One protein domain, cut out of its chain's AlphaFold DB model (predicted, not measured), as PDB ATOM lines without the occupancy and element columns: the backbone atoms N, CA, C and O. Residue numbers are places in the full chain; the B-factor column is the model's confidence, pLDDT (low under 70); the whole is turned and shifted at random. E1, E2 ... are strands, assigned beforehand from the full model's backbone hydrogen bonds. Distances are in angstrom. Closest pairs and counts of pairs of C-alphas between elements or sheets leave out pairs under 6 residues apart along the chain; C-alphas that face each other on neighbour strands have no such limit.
ATOM      1  N   ILE A 860      42.684  48.620  33.773       91.88
ATOM      2  CA  ILE A 860      42.245  47.474  32.981       91.88
ATOM      3  C   ILE A 860      42.414  47.862  31.513       91.88
ATOM      4  O   ILE A 860      41.857  48.861  31.068       91.88
ATOM      5  N   GLU A 861      43.184  47.080  30.762       93.62
ATOM      6  CA  GLU A 861      43.391  47.262  29.319       93.62
ATOM      7  C   GLU A 861      42.665  46.201  28.474       93.62
ATOM      8  O   GLU A 861      42.729  46.234  27.249       93.62
ATOM      9  N   GLY A 862      41.981  45.255  29.118       93.00
ATOM     10  CA  GLY A 862      41.092  44.282  28.485       93.00
ATOM     11  C   GLY A 862      40.562  43.266  29.490       93.00
ATOM     12  O   GLY A 862      41.147  43.096  30.562       93.00
ATOM     13  N   ARG A 863      39.457  42.592  29.167       91.69
ATOM     14  CA  ARG A 863      38.911  41.481  29.968       91.69
ATOM     15  C   ARG A 863      37.956  40.611  29.162       91.69
ATOM     16  O   ARG A 863      37.386  41.062  28.176       91.69
ATOM     17  N   GLY A 864      37.707  39.400  29.644       89.94
ATOM     18  CA  GLY A 864      36.719  38.511  29.044       89.94
ATOM     19  C   GLY A 864      36.660  37.146  29.715       89.94
ATOM     20  O   GLY A 864      36.958  36.998  30.902       89.94
ATOM     21  N   GLU A 865      36.274  36.148  28.932       90.12
ATOM     22  CA  GLU A 865      36.206  34.739  29.311       90.12
ATOM     23  C   GLU A 865      36.879  33.899  28.214       90.12
ATOM     24  O   GLU A 865      36.803  34.241  27.031       90.12
ATOM     25  N   ASP A 866      37.587  32.840  28.599       87.00
ATOM     26  CA  ASP A 866      38.131  31.829  27.691       87.00
ATOM     27  C   ASP A 866      37.956  30.419  28.290       87.00
ATOM     28  O   ASP A 866      37.299  30.236  29.316       87.00
ATOM     29  N   SER A 867      38.517  29.385  27.656       86.12
ATOM     30  CA  SER A 867      38.365  27.996  28.111       86.12
ATOM     31  C   SER A 867      39.022  27.674  29.466       86.12
ATOM     32  O   SER A 867      38.939  26.529  29.909       86.12
ATOM     33  N   LEU A 868      39.708  28.630  30.099       84.81
ATOM     34  CA  LEU A 868      40.288  28.519  31.440       84.81
ATOM     35  C   LEU A 868      39.462  29.262  32.509       84.81
ATOM     36  O   LEU A 868      39.733  29.084  33.694       84.81
ATOM     37  N   GLY A 869      38.473  30.074  32.116       89.50
ATOM     38  CA  GLY A 869      37.671  30.928  32.999       89.50
ATOM     39  C   GLY A 869      37.771  32.405  32.610       89.50
ATOM     40  O   GLY A 869      38.051  32.736  31.457       89.50
ATOM     41  N   HIS A 870      37.564  33.320  33.560       94.06
ATOM     42  CA  HIS A 870      37.699  34.746  33.265       94.06
ATOM     43  C   HIS A 870      39.159  35.186  33.192       94.06
ATOM     44  O   HIS A 870      40.041  34.646  33.867       94.06
ATOM     45  N   TRP A 871      39.404  36.221  32.393       94.38
ATOM     46  CA  TRP A 871      40.712  36.841  32.248       94.38
ATOM     47  C   TRP A 871      40.628  38.365  32.324       94.38
ATOM     48  O   TRP A 871      39.583  38.971  32.077       94.38
ATOM     49  N   VAL A 872      41.746  38.989  32.690       94.94
ATOM     50  CA  VAL A 872      41.909  40.445  32.749       94.94
ATOM     51  C   VAL A 872      43.328  40.827  32.357       94.94
ATOM     52  O   VAL A 872      44.292  40.208  32.803       94.94
ATOM     53  N   THR A 873      43.467  41.861  31.539       95.44
ATOM     54  CA  THR A 873      44.754  42.468  31.207       95.44
ATOM     55  C   THR A 873      44.920  43.737  32.015       95.44
ATOM     56  O   THR A 873      44.126  44.668  31.891       95.44
ATOM     57  N   ILE A 874      45.958  43.765  32.845       95.00
ATOM     58  CA  ILE A 874      46.349  44.937  33.624       95.00
ATOM     59  C   ILE A 874      47.495  45.626  32.892       95.00
ATOM     60  O   ILE A 874      48.451  44.963  32.482       95.00
ATOM     61  N   GLY A 875      47.392  46.943  32.746       93.38
ATOM     62  CA  GLY A 875      48.452  47.810  32.243       93.38
ATOM     63  C   GLY A 875      48.822  48.894  33.243       93.38
ATOM     64  O   GLY A 875      48.102  49.136  34.215       93.38
ATOM     65  N   TRP A 876      49.968  49.519  33.005       92.19
ATOM     66  CA  TRP A 876      50.546  50.569  33.841       92.19
ATOM     67  C   TRP A 876      51.427  51.504  33.006       92.19
ATOM     68  O   TRP A 876      51.631  51.279  31.807       92.19
ATOM     69  N   ASP A 877      51.928  52.575  33.617       87.50
ATOM     70  CA  ASP A 877      52.789  53.543  32.937       87.50
ATOM     71  C   ASP A 877      54.270  53.155  33.014       87.50
ATOM     72  O   ASP A 877      54.710  52.394  33.881       87.50
ATOM     73  N   SER A 878      55.064  53.659  32.068       84.94
ATOM     74  CA  SER A 878      56.498  53.374  32.023       84.94
ATOM     75  C   SER A 878      57.225  54.097  33.153       84.94
ATOM     76  O   SER A 878      57.247  55.329  33.176       84.94
ATOM     77  N   GLN A 879      57.892  53.359  34.037       86.00
ATOM     78  CA  GLN A 879      58.738  53.979  35.051       86.00
ATOM     79  C   GLN A 879      60.142  54.283  34.484       86.00
ATOM     80  O   GLN A 879      60.768  53.379  33.921       86.00
ATOM     81  N   PRO A 880      60.676  55.515  34.620       82.62
ATOM     82  CA  PRO A 880      62.024  55.849  34.158       82.62
ATOM     83  C   PRO A 880      63.093  54.916  34.745       82.62
ATOM     84  O   PRO A 880      63.128  54.672  35.948       82.62
ATOM     85  N   GLY A 881      63.961  54.378  33.885       85.56
ATOM     86  CA  GLY A 881      65.017  53.431  34.268       85.56
ATOM     87  C   GLY A 881      64.566  51.981  34.501       85.56
ATOM     88  O   GLY A 881      65.425  51.120  34.685       85.56
ATOM     89  N   ALA A 882      63.264  51.674  34.461       90.38
ATOM     90  CA  ALA A 882      62.778  50.302  34.580       90.38
ATOM     91  C   ALA A 882      63.034  49.486  33.301       90.38
ATOM     92  O   ALA A 882      62.752  49.936  32.190       90.38
ATOM     93  N   SER A 883      63.502  48.251  33.477       92.69
ATOM     94  CA  SER A 883      63.702  47.255  32.417       92.69
ATOM     95  C   SER A 883      62.823  46.012  32.583       92.69
ATOM     96  O   SER A 883      62.665  45.252  31.634       92.69
ATOM     97  N   SER A 884      62.244  45.788  33.766       94.44
ATOM     98  CA  SER A 884      61.297  44.699  34.017       94.44
ATOM     99  C   SER A 884      60.326  45.027  35.152       94.44
ATOM    100  O   SER A 884      60.565  45.906  35.985       94.44
ATOM    101  N   TYR A 885      59.204  44.313  35.168       95.88
ATOM    102  CA  TYR A 885      58.083  44.494  36.083       95.88
ATOM    103  C   TYR A 885      57.612  43.142  36.626       95.88
ATOM    104  O   TYR A 885      57.792  42.106  35.989       95.88
ATOM    105  N   THR A 886      56.978  43.145  37.796       95.94
ATOM    106  CA  THR A 886      56.267  41.990  38.358       95.94
ATOM    107  C   THR A 886      54.841  42.396  38.703       95.94
ATOM    108  O   THR A 886      54.635  43.286  39.529       95.94
ATOM    109  N   LEU A 887      53.866  41.738  38.074       96.12
ATOM    110  CA  LEU A 887      52.445  41.810  38.416       96.12
ATOM    111  C   LEU A 887      52.141  40.751  39.483       96.12
ATOM    112  O   LEU A 887      52.556  39.603  39.354       96.12
ATOM    113  N   ALA A 888      51.420  41.132  40.531       96.31
ATOM    114  CA  ALA A 888      51.106  40.288  41.679       96.31
ATOM    115  C   ALA A 888      49.602  40.297  41.960       96.31
ATOM    116  O   ALA A 888      48.988  41.363  41.873       96.31
ATOM    117  N   TRP A 889      49.012  39.148  42.319       96.56
ATOM    118  CA  TRP A 889      47.591  39.071  42.685       96.56
ATOM    119  C   TRP A 889      47.237  37.957  43.684       96.56
ATOM    120  O   TRP A 889      47.892  36.915  43.769       96.56
ATOM    121  N   GLY A 890      46.144  38.166  44.423       95.50
ATOM    122  CA  GLY A 890      45.585  37.205  45.378       95.50
ATOM    123  C   GLY A 890      44.167  37.560  45.827       95.50
ATOM    124  O   GLY A 890      43.682  38.652  45.543       95.50
ATOM    125  N   GLU A 891      43.496  36.639  46.523       95.12
ATOM    126  CA  GLU A 891      42.160  36.875  47.110       95.12
ATOM    127  C   GLU A 891      42.206  37.685  48.420       95.12
ATOM    128  O   GLU A 891      41.189  38.217  48.859       95.12
ATOM    129  N   GLU A 892      43.386  37.816  49.031       93.62
ATOM    130  CA  GLU A 892      43.635  38.649  50.211       93.62
ATOM    131  C   GLU A 892      44.504  39.867  49.856       93.62
ATOM    132  O   GLU A 892      45.250  39.858  48.877       93.62
ATOM    133  N   SER A 893      44.393  40.930  50.654       92.94
ATOM    134  CA  SER A 893      45.120  42.194  50.476       92.94
ATOM    135  C   SER A 893      46.579  42.073  50.934       92.94
ATOM    136  O   SER A 893      46.838  41.588  52.034       92.94
ATOM    137  N   PHE A 894      47.533  42.607  50.165       94.12
ATOM    138  CA  PHE A 894      48.969  42.545  50.473       94.12
ATOM    139  C   PHE A 894      49.678  43.901  50.314       94.12
ATOM    140  O   PHE A 894      49.320  44.754  49.498       94.12
ATOM    141  N   SER A 895      50.715  44.120  51.125       84.88
ATOM    142  CA  SER A 895      51.514  45.356  51.136       84.88
ATOM    143  C   SER A 895      52.704  45.330  50.173       84.88
ATOM    144  O   SER A 895      53.106  46.381  49.683       84.88
ATOM    145  N   GLN A 896      53.253  44.147  49.884       87.62
ATOM    146  CA  GLN A 896      54.430  43.953  49.035       87.62
ATOM    147  C   GLN A 896      54.178  42.842  48.014       87.62
ATOM    148  O   GLN A 896      53.539  41.839  48.330       87.62
ATOM    149  N   VAL A 897      54.736  42.993  46.810       90.88
ATOM    150  CA  VAL A 897      54.646  42.008  45.712       90.88
ATOM    151  C   VAL A 897      55.150  40.620  46.134       90.88
ATOM    152  O   VAL A 897      54.561  39.613  45.752       90.88
ATOM    153  N   ALA A 898      56.167  40.557  46.999       88.19
ATOM    154  CA  ALA A 898      56.731  39.312  47.529       88.19
ATOM    155  C   ALA A 898      55.805  38.521  48.484       88.19
ATOM    156  O   ALA A 898      56.160  37.412  48.876       88.19
ATOM    157  N   TYR A 899      54.651  39.075  48.880       92.06
ATOM    158  CA  TYR A 899      53.665  38.407  49.744       92.06
ATOM    159  C   TYR A 899      52.401  37.954  48.996       92.06
ATOM    160  O   TYR A 899      51.501  37.390  49.616       92.06
ATOM    161  N   ALA A 900      52.303  38.196  47.686       93.19
ATOM    162  CA  ALA A 900      51.166  37.731  46.903       93.19
ATOM    163  C   ALA A 900      51.251  36.214  46.637       93.19
ATOM    164  O   ALA A 900      52.341  35.704  46.366       93.19
ATOM    165  N   PRO A 901      50.119  35.482  46.652       92.88
ATOM    166  CA  PRO A 901      50.106  34.049  46.358       92.88
ATOM    167  C   PRO A 901      50.399  33.734  44.882       92.88
ATOM    168  O   PRO A 901      50.812  32.618  44.578       92.88
ATOM    169  N   ASN A 902      50.213  34.700  43.972       95.69
ATOM    170  CA  ASN A 902      50.533  34.573  42.552       95.69
ATOM    171  C   ASN A 902      51.341  35.789  42.078       95.69
ATOM    172  O   ASN A 902      51.020  36.929  42.428       95.69
ATOM    173  N   VAL A 903      52.357  35.545  41.246       94.81
ATOM    174  CA  VAL A 903      53.217  36.576  40.643       94.81
ATOM    175  C   VAL A 903      53.556  36.236  39.191       94.81
ATOM    176  O   VAL A 903      53.679  35.065  38.834       94.81
ATOM    177  N   LEU A 904      53.734  37.265  38.364       94.94
ATOM    178  CA  LEU A 904      54.053  37.172  36.940       94.94
ATOM    179  C   LEU A 904      55.109  38.234  36.565       94.94
ATOM    180  O   LEU A 904      54.782  39.424  36.538       94.94
ATOM    181  N   PRO A 905      56.367  37.843  36.284       93.69
ATOM    182  CA  PRO A 905      57.381  38.754  35.763       93.69
ATOM    183  C   PRO A 905      57.148  39.050  34.271       93.69
ATOM    184  O   PRO A 905      56.728  38.179  33.513       93.69
ATOM    185  N   THR A 906      57.437  40.276  33.834       93.19
ATOM    186  CA  THR A 906      57.282  40.713  32.437       93.19
ATOM    187  C   THR A 906      58.194  41.898  32.102       93.19
ATOM    188  O   THR A 906      58.474  42.748  32.945       93.19
ATOM    189  N   GLU A 907      58.638  41.989  30.849       92.19
ATOM    190  CA  GLU A 907      59.334  43.166  30.296       92.19
ATOM    191  C   GLU A 907      58.347  44.175  29.665       92.19
ATOM    192  O   GLU A 907      58.705  45.309  29.352       92.19
ATOM    193  N   LYS A 908      57.078  43.780  29.487       90.12
ATOM    194  CA  LYS A 908      56.013  44.601  28.888       90.12
ATOM    195  C   LYS A 908      55.295  45.423  29.960       90.12
ATOM    196  O   LYS A 908      55.081  44.944  31.067       90.12
ATOM    197  N   GLN A 909      54.798  46.603  29.588       91.31
ATOM    198  CA  GLN A 909      53.983  47.500  30.437       91.31
ATOM    199  C   GLN A 909      52.513  47.041  30.603       91.31
ATOM    200  O   GLN A 909      51.645  47.823  30.989       91.31
ATOM    201  N   ARG A 910      52.228  45.779  30.252       93.12
ATOM    202  CA  ARG A 910      50.915  45.128  30.342       93.12
ATOM    203  C   ARG A 910      51.055  43.612  30.422       93.12
ATOM    204  O   ARG A 910      51.949  43.046  29.785       93.12
ATOM    205  N   ALA A 911      50.167  42.955  31.165       94.75
ATOM    206  CA  ALA A 911      50.109  41.497  31.266       94.75
ATOM    207  C   ALA A 911      48.688  40.987  31.557       94.75
ATOM    208  O   ALA A 911      47.904  41.653  32.233       94.75
ATOM    209  N   THR A 912      48.369  39.792  31.052       94.94
ATOM    210  CA  THR A 912      47.050  39.154  31.188       94.94
ATOM    211  C   THR A 912      47.078  38.068  32.258       94.94
ATOM    212  O   THR A 912      47.886  37.147  32.175       94.94
ATOM    213  N   ILE A 913      46.179  38.160  33.236       94.75
ATOM    214  CA  ILE A 913      45.877  37.102  34.206       94.75
ATOM    215  C   ILE A 913      44.685  36.301  33.670       94.75
ATOM    216  O   ILE A 913      43.698  36.893  33.238       94.75
ATOM    217  N   THR A 914      44.764  34.972  33.715       93.31
ATOM    218  CA  THR A 914      43.711  34.032  33.288       93.31
ATOM    219  C   THR A 914      43.272  33.139  34.455       93.31
ATOM    220  O   THR A 914      43.914  33.126  35.507       93.31
ATOM    221  N   GLY A 915      42.174  32.393  34.288       92.25
ATOM    222  CA  GLY A 915      41.693  31.446  35.303       92.25
ATOM    223  C   GLY A 915      41.065  32.097  36.538       92.25
ATOM    224  O   GLY A 915      41.125  31.533  37.630       92.25
ATOM    225  N   LEU A 916      40.493  33.294  36.386       93.50
ATOM    226  CA  LEU A 916      39.806  34.005  37.462       93.50
ATOM    227  C   LEU A 916      38.362  33.507  37.621       93.50
ATOM    228  O   LEU A 916      37.640  33.307  36.643       93.50
ATOM    229  N   ASP A 917      37.939  33.350  38.873       92.19
ATOM    230  CA  ASP A 917      36.578  32.985  39.266       92.19
ATOM    231  C   ASP A 917      35.670  34.227  39.219       92.19
ATOM    232  O   ASP A 917      36.053  35.315  39.666       92.19
ATOM    233  N   LEU A 918      34.469  34.060  38.655       89.94
ATOM    234  CA  LEU A 918      33.474  35.113  38.441       89.94
ATOM    235  C   LEU A 918      33.118  35.869  39.728       89.94
ATOM    236  O   LEU A 918      33.032  37.098  39.716       89.94
ATOM    237  N   ASP A 919      32.918  35.134  40.824       90.06
ATOM    238  CA  ASP A 919      32.369  35.641  42.085       90.06
ATOM    239  C   ASP A 919      33.447  36.035  43.107       90.06
ATOM    240  O   ASP A 919      33.132  36.512  44.203       90.06
ATOM    241  N   LYS A 920      34.729  35.897  42.751       92.50
ATOM    242  CA  LYS A 920      35.853  36.345  43.583       92.50
ATOM    243  C   LYS A 920      36.180  37.823  43.377       92.50
ATOM    244  O   LYS A 920      35.904  38.430  42.339       92.50
ATOM    245  N   GLN A 921      36.814  38.403  44.395       92.88
ATOM    246  CA  GLN A 921      37.502  39.687  44.309       92.88
ATOM    247  C   GLN A 921      38.997  39.443  44.520       92.88
ATOM    248  O   GLN A 921      39.393  38.762  45.463       92.88
ATOM    249  N   TYR A 922      39.810  40.024  43.648       94.75
ATOM    250  CA  TYR A 922      41.260  39.929  43.657       94.75
ATOM    251  C   TYR A 922      41.866  41.289  43.993       94.75
ATOM    252  O   TYR A 922      41.380  42.328  43.540       94.75
ATOM    253  N   TYR A 923      42.942  41.274  44.769       94.69
ATOM    254  CA  TYR A 923      43.800  42.418  45.052       94.69
ATOM    255  C   TYR A 923      45.049  42.311  44.183       94.69
ATOM    256  O   TYR A 923      45.588  41.215  44.026       94.69
ATOM    257  N   LEU A 924      45.488  43.425  43.593       95.31
ATOM    258  CA  LEU A 924      46.569  43.457  42.610       95.31
ATOM    259  C   LEU A 924      47.547  44.603  42.884       95.31
ATOM    260  O   LEU A 924      47.137  45.692  43.290       95.31
ATOM    261  N   ARG A 925      48.833  44.374  42.607       95.31
ATOM    262  CA  ARG A 925      49.873  45.417  42.531       95.31
ATOM    263  C   ARG A 925      50.855  45.110  41.410       95.31
ATOM    264  O   ARG A 925      51.036  43.950  41.043       95.31
ATOM    265  N   VAL A 926      51.547  46.143  40.944       95.38
ATOM    266  CA  VAL A 926      52.696  46.019  40.041       95.38
ATOM    267  C   VAL A 926      53.900  46.720  40.662       95.38
ATOM    268  O   VAL A 926      53.761  47.769  41.288       95.38
ATOM    269  N   GLN A 927      55.091  46.149  40.501       95.00
ATOM    270  CA  GLN A 927      56.353  46.780  40.894       95.00
ATOM    271  C   GLN A 927      57.388  46.629  39.774       95.00
ATOM    272  O   GLN A 927      57.460  45.573  39.146       95.00
ATOM    273  N   SER A 928      58.181  47.672  39.515       94.44
ATOM    274  CA  SER A 928      59.319  47.612  38.589       94.44
ATOM    275  C   SER A 928      60.601  47.146  39.289       94.44
ATOM    276  O   SER A 928      60.682  47.115  40.515       94.44
ATOM    277  N   ASN A 929      61.650  46.854  38.525       92.50
ATOM    278  CA  ASN A 929      62.974  46.546  39.069       92.50
ATOM    279  C   ASN A 929      63.728  47.752  39.683       92.50
ATOM    280  O   ASN A 929      64.849  47.566  40.153       92.50
ATOM    281  N   VAL A 930      63.149  48.963  39.673       90.31
ATOM    282  CA  VAL A 930      63.775  50.201  40.194       90.31
ATOM    283  C   VAL A 930      62.896  51.008  41.164       90.31
ATOM    284  O   VAL A 930      63.409  51.877  41.865       90.31
ATOM    285  N   GLY A 931      61.587  50.741  41.211       88.00
ATOM    286  CA  GLY A 931      60.600  51.526  41.960       88.00
ATOM    287  C   GLY A 931      59.964  50.801  43.144       88.00
ATOM    288  O   GLY A 931      60.165  49.602  43.368       88.00
ATOM    289  N   SER A 932      59.147  51.536  43.899       90.56
ATOM    290  CA  SER A 932      58.252  50.960  44.902       90.56
ATOM    291  C   SER A 932      56.997  50.372  44.239       90.56
ATOM    292  O   SER A 932      56.653  50.683  43.094       90.56
ATOM    293  N   ALA A 933      56.329  49.449  44.936       91.50
ATOM    294  CA  ALA A 933      55.108  48.830  44.431       91.50
ATOM    295  C   ALA A 933      53.971  49.858  44.321       91.50
ATOM    296  O   ALA A 933      53.812  50.720  45.188       91.50
ATOM    297  N   SER A 934      53.149  49.717  43.282       92.75
ATOM    298  CA  SER A 934      51.959  50.535  43.059       92.75
ATOM    299  C   SER A 934      50.997  50.519  44.245       92.75
ATOM    300  O   SER A 934      51.001  49.591  45.069       92.75
ATOM    301  N   ALA A 935      50.072  51.478  44.265       90.31
ATOM    302  CA  ALA A 935      48.843  51.334  45.033       90.31
ATOM    303  C   ALA A 935      48.106  50.027  44.675       90.31
ATOM    304  O   ALA A 935      48.292  49.448  43.598       90.31
ATOM    305  N   GLN A 936      47.300  49.535  45.615       90.75
ATOM    306  CA  GLN A 936      46.600  48.262  45.471       90.75
ATOM    307  C   GLN A 936      45.289  48.445  44.706       90.75
ATOM    308  O   GLN A 936      44.366  49.096  45.190       90.75
ATOM    309  N   MET A 937      45.197  47.813  43.541       90.62
ATOM    310  CA  MET A 937      43.982  47.750  42.739       90.62
ATOM    311  C   MET A 937      43.093  46.593  43.213       90.62
ATOM    312  O   MET A 937      43.596  45.563  43.664       90.62
ATOM    313  N   THR A 938      41.773  46.731  43.083       90.06
ATOM    314  CA  THR A 938      40.815  45.626  43.273       90.06
ATOM    315  C   THR A 938      40.116  45.296  41.964       90.06
ATOM    316  O   THR A 938      39.580  46.202  41.327       90.06
ATOM    317  N   TYR A 939      40.039  44.016  41.608       90.56
ATOM    318  CA  TYR A 939      39.296  43.523  40.446       90.56
ATOM    319  C   TYR A 939      38.321  42.409  40.841       90.56
ATOM    320  O   TYR A 939      38.546  41.687  41.807       90.56
ATOM    321  N   SER A 940      37.233  42.250  40.093       89.88
ATOM    322  CA  SER A 940      36.306  41.117  40.195       89.88
ATOM    323  C   SER A 940      35.625  40.955  38.834       89.88
ATOM    324  O   SER A 940      35.065  41.949  38.361       89.88
ATOM    325  N   PRO A 941      35.648  39.773  38.181       88.75
ATOM    326  CA  PRO A 941      35.111  39.637  36.824       88.75
ATOM    327  C   PRO A 941      33.627  40.014  36.720       88.75
ATOM    328  O   PRO A 941      33.219  40.654  35.753       88.75
ATOM    329  N   ARG A 942      32.834  39.721  37.762       83.50
ATOM    330  CA  ARG A 942      31.408  40.078  37.849       83.50
ATOM    331  C   ARG A 942      31.135  41.584  37.967       83.50
ATOM    332  O   ARG A 942      29.997  42.009  37.760       83.50
ATOM    333  N   ARG A 943      32.127  42.422  38.299       77.50
ATOM    334  CA  ARG A 943      31.938  43.881  38.400       77.50
ATOM    335  C   ARG A 943      32.145  44.562  37.050       77.50
ATOM    336  O   ARG A 943      33.262  44.752  36.570       77.50
ATOM    337  N   ILE A 944      31.049  45.008  36.446       65.62
ATOM    338  CA  ILE A 944      31.091  45.931  35.311       65.62
ATOM    339  C   ILE A 944      31.280  47.345  35.862       65.62
ATOM    340  O   ILE A 944      30.327  47.966  36.325       65.62
ATOM    341  N   HIS A 945      32.510  47.854  35.810       67.31
ATOM    342  CA  HIS A 945      32.743  49.282  35.984       67.31
ATOM    343  C   HIS A 945      32.271  50.026  34.731       67.31
ATOM    344  O   HIS A 945      32.635  49.674  33.606       67.31
ATOM    345  N   ILE A 946      31.454  51.049  34.950       60.59
ATOM    346  CA  ILE A 946      31.004  52.023  33.956       60.59
ATOM    347  C   ILE A 946      31.877  53.271  34.167       60.59
ATOM    348  O   ILE A 946      32.197  53.593  35.312       60.59
ATOM    349  N   ALA A 947      32.303  53.955  33.101       60.03
ATOM    350  CA  ALA A 947      32.945  55.260  33.265       60.03
ATOM    351  C   ALA A 947      31.858  56.289  33.592       60.03
ATOM    352  O   ALA A 947      30.908  56.437  32.826       60.03
ATOM    353  N   ASP A 948      31.959  56.965  34.736       55.06
ATOM    354  CA  ASP A 948      30.918  57.903  35.157       55.06
ATOM    355  C   ASP A 948      31.116  59.271  34.499       55.06
ATOM    356  O   ASP A 948      31.517  60.247  35.121       55.06
ATOM    357  N   SER A 949      30.822  59.352  33.202       57.59
ATOM    358  CA  SER A 949      30.806  60.608  32.449       57.59
ATOM    359  C   SER A 949      29.594  61.489  32.813       57.59
ATOM    360  O   SER A 949      28.942  62.045  31.933       57.59
ATOM    361  N   ARG A 950      29.285  61.637  34.113       56.12
ATOM    362  CA  ARG A 950      28.064  62.234  34.709       56.12
ATOM    363  C   ARG A 950      26.796  61.392  34.557       56.12
ATOM    364  O   ARG A 950      25.694  61.940  34.571       56.12
ATOM    365  N   ILE A 951      26.930  60.081  34.397       51.47
ATOM    366  CA  ILE A 951      25.809  59.144  34.290       51.47
ATOM    367  C   ILE A 951      25.042  59.098  35.618       51.47
ATOM    368  O   ILE A 951      23.809  59.073  35.611       51.47
ATOM    369  N   THR A 952      25.739  59.156  36.760       48.34
ATOM    370  CA  THR A 952      25.105  59.016  38.077       48.34
ATOM    371  C   THR A 952      24.907  60.343  38.822       48.34
ATOM    372  O   THR A 952      25.471  60.620  39.877       48.34
ATOM    373  N   LYS A 953      23.975  61.180  38.333       44.31
ATOM    374  CA  LYS A 953      23.432  62.283  39.153       44.31
ATOM    375  C   LYS A 953      22.576  61.715  40.297       44.31
ATOM    376  O   LYS A 953      21.354  61.620  40.177       44.31
ATOM    377  N   GLY A 954      23.243  61.319  41.379       43.56
ATOM    378  CA  GLY A 954      22.722  60.386  42.371       43.56
ATOM    379  C   GLY A 954      21.388  60.756  43.020       43.56
ATOM    380  O   GLY A 954      21.153  61.890  43.451       43.56
ATOM    381  N   LEU A 955      20.531  59.742  43.151       39.06
ATOM    382  CA  LEU A 955      19.421  59.742  44.098       39.06
ATOM    383  C   LEU A 955      19.971  59.352  45.477       39.06
ATOM    384  O   LEU A 955      20.795  58.446  45.598       39.06
ATOM    385  N   ALA A 956      19.529  60.035  46.532       37.91
ATOM    386  CA  ALA A 956      20.075  59.831  47.871       37.91
ATOM    387  C   ALA A 956      19.784  58.410  48.399       37.91
ATOM    388  O   ALA A 956      18.640  58.097  48.732       37.91
ATOM    389  N   GLY A 957      20.828  57.578  48.510       42.03
ATOM    390  CA  GLY A 957      20.767  56.218  49.066       42.03
ATOM    391  C   GLY A 957      21.245  55.090  48.141       42.03
ATOM    392  O   GLY A 957      21.222  53.937  48.558       42.03
ATOM    393  N   ASP A 958      21.669  55.408  46.917       39.03
ATOM    394  CA  ASP A 958      22.206  54.459  45.928       39.03
ATOM    395  C   ASP A 958      23.755  54.515  45.834       39.03
ATOM    396  O   ASP A 958      24.388  55.410  46.402       39.03
ATOM    397  N   ASP A 959      24.386  53.573  45.120       41.16
ATOM    398  CA  ASP A 959      25.847  53.520  44.914       41.16
ATOM    399  C   ASP A 959      26.391  54.765  44.180       41.16
ATOM    400  O   ASP A 959      27.547  55.145  44.376       41.16
ATOM    401  N   SER A 960      25.520  55.482  43.460       42.81
ATOM    402  CA  SER A 960      25.722  56.850  42.951       42.81
ATOM    403  C   SER A 960      25.986  57.926  44.023       42.81
ATOM    404  O   SER A 960      26.218  59.090  43.706       42.81
ATOM    405  N   THR A 961      25.993  57.569  45.312       39.88
ATOM    406  CA  THR A 961      26.468  58.441  46.402       39.88
ATOM    407  C   THR A 961      27.966  58.292  46.710       39.88
ATOM    408  O   THR A 961      28.473  58.993  47.585       39.88
ATOM    409  N   ARG A 962      28.720  57.454  45.975       46.47
ATOM    410  CA  ARG A 962      30.176  57.230  46.164       46.47
ATOM    411  C   ARG A 962      31.107  58.358  45.679       46.47
ATOM    412  O   ARG A 962      32.281  58.126  45.407       46.47
ATOM    413  N   GLY A 963      30.614  59.592  45.646       46.22
ATOM    414  CA  GLY A 963      31.403  60.814  45.856       46.22
ATOM    415  C   GLY A 963      32.357  61.295  44.756       46.22
ATOM    416  O   GLY A 963      32.685  62.481  44.786       46.22
ATOM    417  N   ARG A 964      32.780  60.448  43.805       54.16
ATOM    418  CA  ARG A 964      33.887  60.753  42.876       54.16
ATOM    419  C   ARG A 964      33.762  62.082  42.150       54.16
ATOM    420  O   ARG A 964      34.678  62.872  42.296       54.16
ATOM    421  N   ASP A 965      32.629  62.399  41.526       53.22
ATOM    422  CA  ASP A 965      32.357  63.676  40.841       53.22
ATOM    423  C   ASP A 965      32.700  64.946  41.652       53.22
ATOM    424  O   ASP A 965      32.930  66.012  41.084       53.22
ATOM    425  N   ASN A 966      32.709  64.854  42.987       55.81
ATOM    426  CA  ASN A 966      32.985  65.957  43.913       55.81
ATOM    427  C   ASN A 966      34.212  65.688  44.818       55.81
ATOM    428  O   ASN A 966      34.464  66.452  45.751       55.81
ATOM    429  N   SER A 967      34.958  64.609  44.569       68.19
ATOM    430  CA  SER A 967      36.102  64.163  45.367       68.19
ATOM    431  C   SER A 967      37.411  64.726  44.808       68.19
ATOM    432  O   SER A 967      37.945  64.244  43.816       68.19
ATOM    433  N   PHE A 968      37.967  65.724  45.496       72.50
ATOM    434  CA  PHE A 968      39.322  66.238  45.247       72.50
ATOM    435  C   PHE A 968      40.407  65.398  45.958       72.50
ATOM    436  O   PHE A 968      41.509  65.884  46.216       72.50
ATOM    437  N   ALA A 969      40.083  64.165  46.365       82.56
ATOM    438  CA  ALA A 969      41.050  63.241  46.943       82.56
ATOM    439  C   ALA A 969      41.953  62.668  45.845       82.56
ATOM    440  O   ALA A 969      41.499  62.440  44.726       82.56
ATOM    441  N   CYS A 970      43.212  62.389  46.177       84.00
ATOM    442  CA  CYS A 970      44.102  61.659  45.283       84.00
ATOM    443  C   CYS A 970      43.606  60.223  45.060       84.00
ATOM    444  O   CYS A 970      43.358  59.507  46.033       84.00
ATOM    445  N   ASP A 971      43.581  59.765  43.808       83.94
ATOM    446  CA  ASP A 971      43.682  58.343  43.504       83.94
ATOM    447  C   ASP A 971      45.156  57.932  43.316       83.94
ATOM    448  O   ASP A 971      45.766  58.262  42.292       83.94
ATOM    449  N   PRO A 972      45.736  57.147  44.238       81.69
ATOM    450  CA  PRO A 972      47.118  56.699  44.130       81.69
ATOM    451  C   PRO A 972      47.331  55.593  43.073       81.69
ATOM    452  O   PRO A 972      48.461  55.148  42.892       81.69
ATOM    453  N   LEU A 973      46.289  55.125  42.362       83.94
ATOM    454  CA  LEU A 973      46.455  54.244  41.194       83.94
ATOM    455  C   LEU A 973      46.872  55.010  39.929       83.94
ATOM    456  O   LEU A 973      47.658  54.480  39.142       83.94
ATOM    457  N   THR A 974      46.367  56.232  39.724       79.44
ATOM    458  CA  THR A 974      46.691  57.083  38.558       79.44
ATOM    459  C   THR A 974      47.613  58.250  38.898       79.44
ATOM    460  O   THR A 974      48.314  58.737  38.017       79.44
ATOM    461  N   GLY A 975      47.620  58.716  40.150       80.81
ATOM    462  CA  GLY A 975      48.260  59.978  40.522       80.81
ATOM    463  C   GLY A 975      47.426  61.221  40.171       80.81
ATOM    464  O   GLY A 975      47.962  62.329  40.184       80.81
ATOM    465  N   LYS A 976      46.130  61.056  39.865       80.88
ATOM    466  CA  LYS A 976      45.169  62.145  39.603       80.88
ATOM    467  C   LYS A 976      44.163  62.301  40.748       80.88
ATOM    468  O   LYS A 976      43.929  61.346  41.486       80.88
ATOM    469  N   ALA A 977      43.539  63.473  40.890       78.56
ATOM    470  CA  ALA A 977      42.366  63.609  41.758       78.56
ATOM    471  C   ALA A 977      41.195  62.747  41.244       78.56
ATOM    472  O   ALA A 977      41.030  62.566  40.040       78.56
ATOM    473  N   GLU A 978      40.347  62.242  42.141       77.00
ATOM    474  CA  GLU A 978      39.207  61.390  41.773       77.00
ATOM    475  C   GLU A 978      38.160  62.076  40.881       77.00
ATOM    476  O   GLU A 978      37.455  61.374  40.159       77.00
ATOM    477  N   ASN A 979      38.076  63.411  40.912       70.31
ATOM    478  CA  ASN A 979      37.221  64.231  40.047       70.31
ATOM    479  C   ASN A 979      37.966  64.952  38.913       70.31
ATOM    480  O   ASN A 979      37.399  65.866  38.301       70.31
ATOM    481  N   ASN A 980      39.224  64.587  38.641       74.12
ATOM    482  CA  ASN A 980      39.979  65.178  37.541       74.12
ATOM    483  C   ASN A 980      39.255  64.914  36.194       74.12
ATOM    484  O   ASN A 980      38.353  64.081  36.091       74.12
ATOM    485  N   SER A 981      39.553  65.723  35.179       72.69
ATOM    486  CA  SER A 981      38.996  65.588  33.826       72.69
ATOM    487  C   SER A 981      40.071  65.555  32.731       72.69
ATOM    488  O   SER A 981      39.732  65.447  31.557       72.69
ATOM    489  N   GLU A 982      41.359  65.574  33.097       73.06
ATOM    490  CA  GLU A 982      42.498  65.305  32.201       73.06
ATOM    491  C   GLU A 982      42.564  63.838  31.732       73.06
ATOM    492  O   GLU A 982      43.247  63.544  30.751       73.06
ATOM    493  N   ASP A 983      41.868  62.925  32.420       72.50
ATOM    494  CA  ASP A 983      41.591  61.547  32.003       72.50
ATOM    495  C   ASP A 983      40.111  61.309  31.623       72.50
ATOM    496  O   ASP A 983      39.721  60.179  31.342       72.50
ATOM    497  N   GLY A 984      39.298  62.366  31.510       76.25
ATOM    498  CA  GLY A 984      37.892  62.308  31.087       76.25
ATOM    499  C   GLY A 984      36.911  62.868  32.118       76.25
ATOM    500  O   GLY A 984      37.105  62.734  33.322       76.25
ATOM    501  N   LEU A 985      35.833  63.497  31.640       72.69
ATOM    502  CA  LEU A 985      34.878  64.261  32.459       72.69
ATOM    503  C   LEU A 985      34.473  63.583  33.788       72.69
ATOM    504  O   LEU A 985      33.748  62.589  33.783       72.69
ATOM    505  N   LEU A 986      34.850  64.224  34.903       62.91
ATOM    506  CA  LEU A 986      34.552  63.864  36.303       62.91
ATOM    507  C   LEU A 986      34.996  62.454  36.750       62.91
ATOM    508  O   LEU A 986      34.249  61.743  37.417       62.91
ATOM    509  N   GLY A 987      36.232  62.055  36.444       62.16
ATOM    510  CA  GLY A 987      36.792  60.790  36.940       62.16
ATOM    511  C   GLY A 987      36.385  59.553  36.131       62.16
ATOM    512  O   GLY A 987      36.640  58.412  36.550       62.16
ATOM    513  N   ALA A 988      35.811  59.764  34.941       75.50
ATOM    514  CA  ALA A 988      35.988  58.834  33.833       75.50
ATOM    515  C   ALA A 988      37.493  58.647  33.552       75.50
ATOM    516  O   ALA A 988      38.303  59.495  33.909       75.50
ATOM    517  N   ARG A 989      37.883  57.505  32.967       81.44
ATOM    518  CA  ARG A 989      39.301  57.178  32.745       81.44
ATOM    519  C   ARG A 989      39.536  56.673  31.341       81.44
ATOM    520  O   ARG A 989      39.357  55.490  31.049       81.44
TER     521      ARG A 989
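What this domain is: This is residues 860 to 989 of the 1178 residues of an uncharacterized protein of Vibrio hepatarius (UniProt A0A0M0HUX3). With little regular structure overall, the model is a small sandwich of two strongly twisted sheets, E1-E2-E5 and E4-E3-E6-E7, and a long looping tail, residues 940 to 989, reaching out to one side. The printed part has 130 residues, 42 of them in E1 to E7, in that order, with no named helix. It is all strand, both sheets antiparallel, and compact: radius of gyration of the C-alphas 15.9 A, spans 43 by 37 by 23 A.

How they stand to each other: E1, residues 860 to 866, and E2, residues 869 to 875, form a hairpin, N 861 and O 873 2.8 A apart. E3, residues 885 to 890, and E4, residues 902 to 906, form another, N 887 and O 904 2.9 A apart. E5, residues 910 to 916, neighbours E2, N 872 and O 913 2.9 A apart. E6, residues 922 to 928, neighbours E3, N 886 and O 927 2.8 A apart, and forms a hairpin with E7, residues 937 to 939, N 922 and O 939 2.8 A apart. The two sheets stand face to face as a sandwich, the parts that face each other 10.0 A centre to centre.

Where its parts are: C-alpha 860 begins E1 at (42.245, 47.474, 32.981); C-alpha 939 ends E7 at (39.296, 43.523, 40.446). E6 spans 20.3 A.

The domain as a whole: The printed part has no cut. The link E3 to E4 is long. Residues 944 to 967 and 986 to 987 have pLDDT under 70.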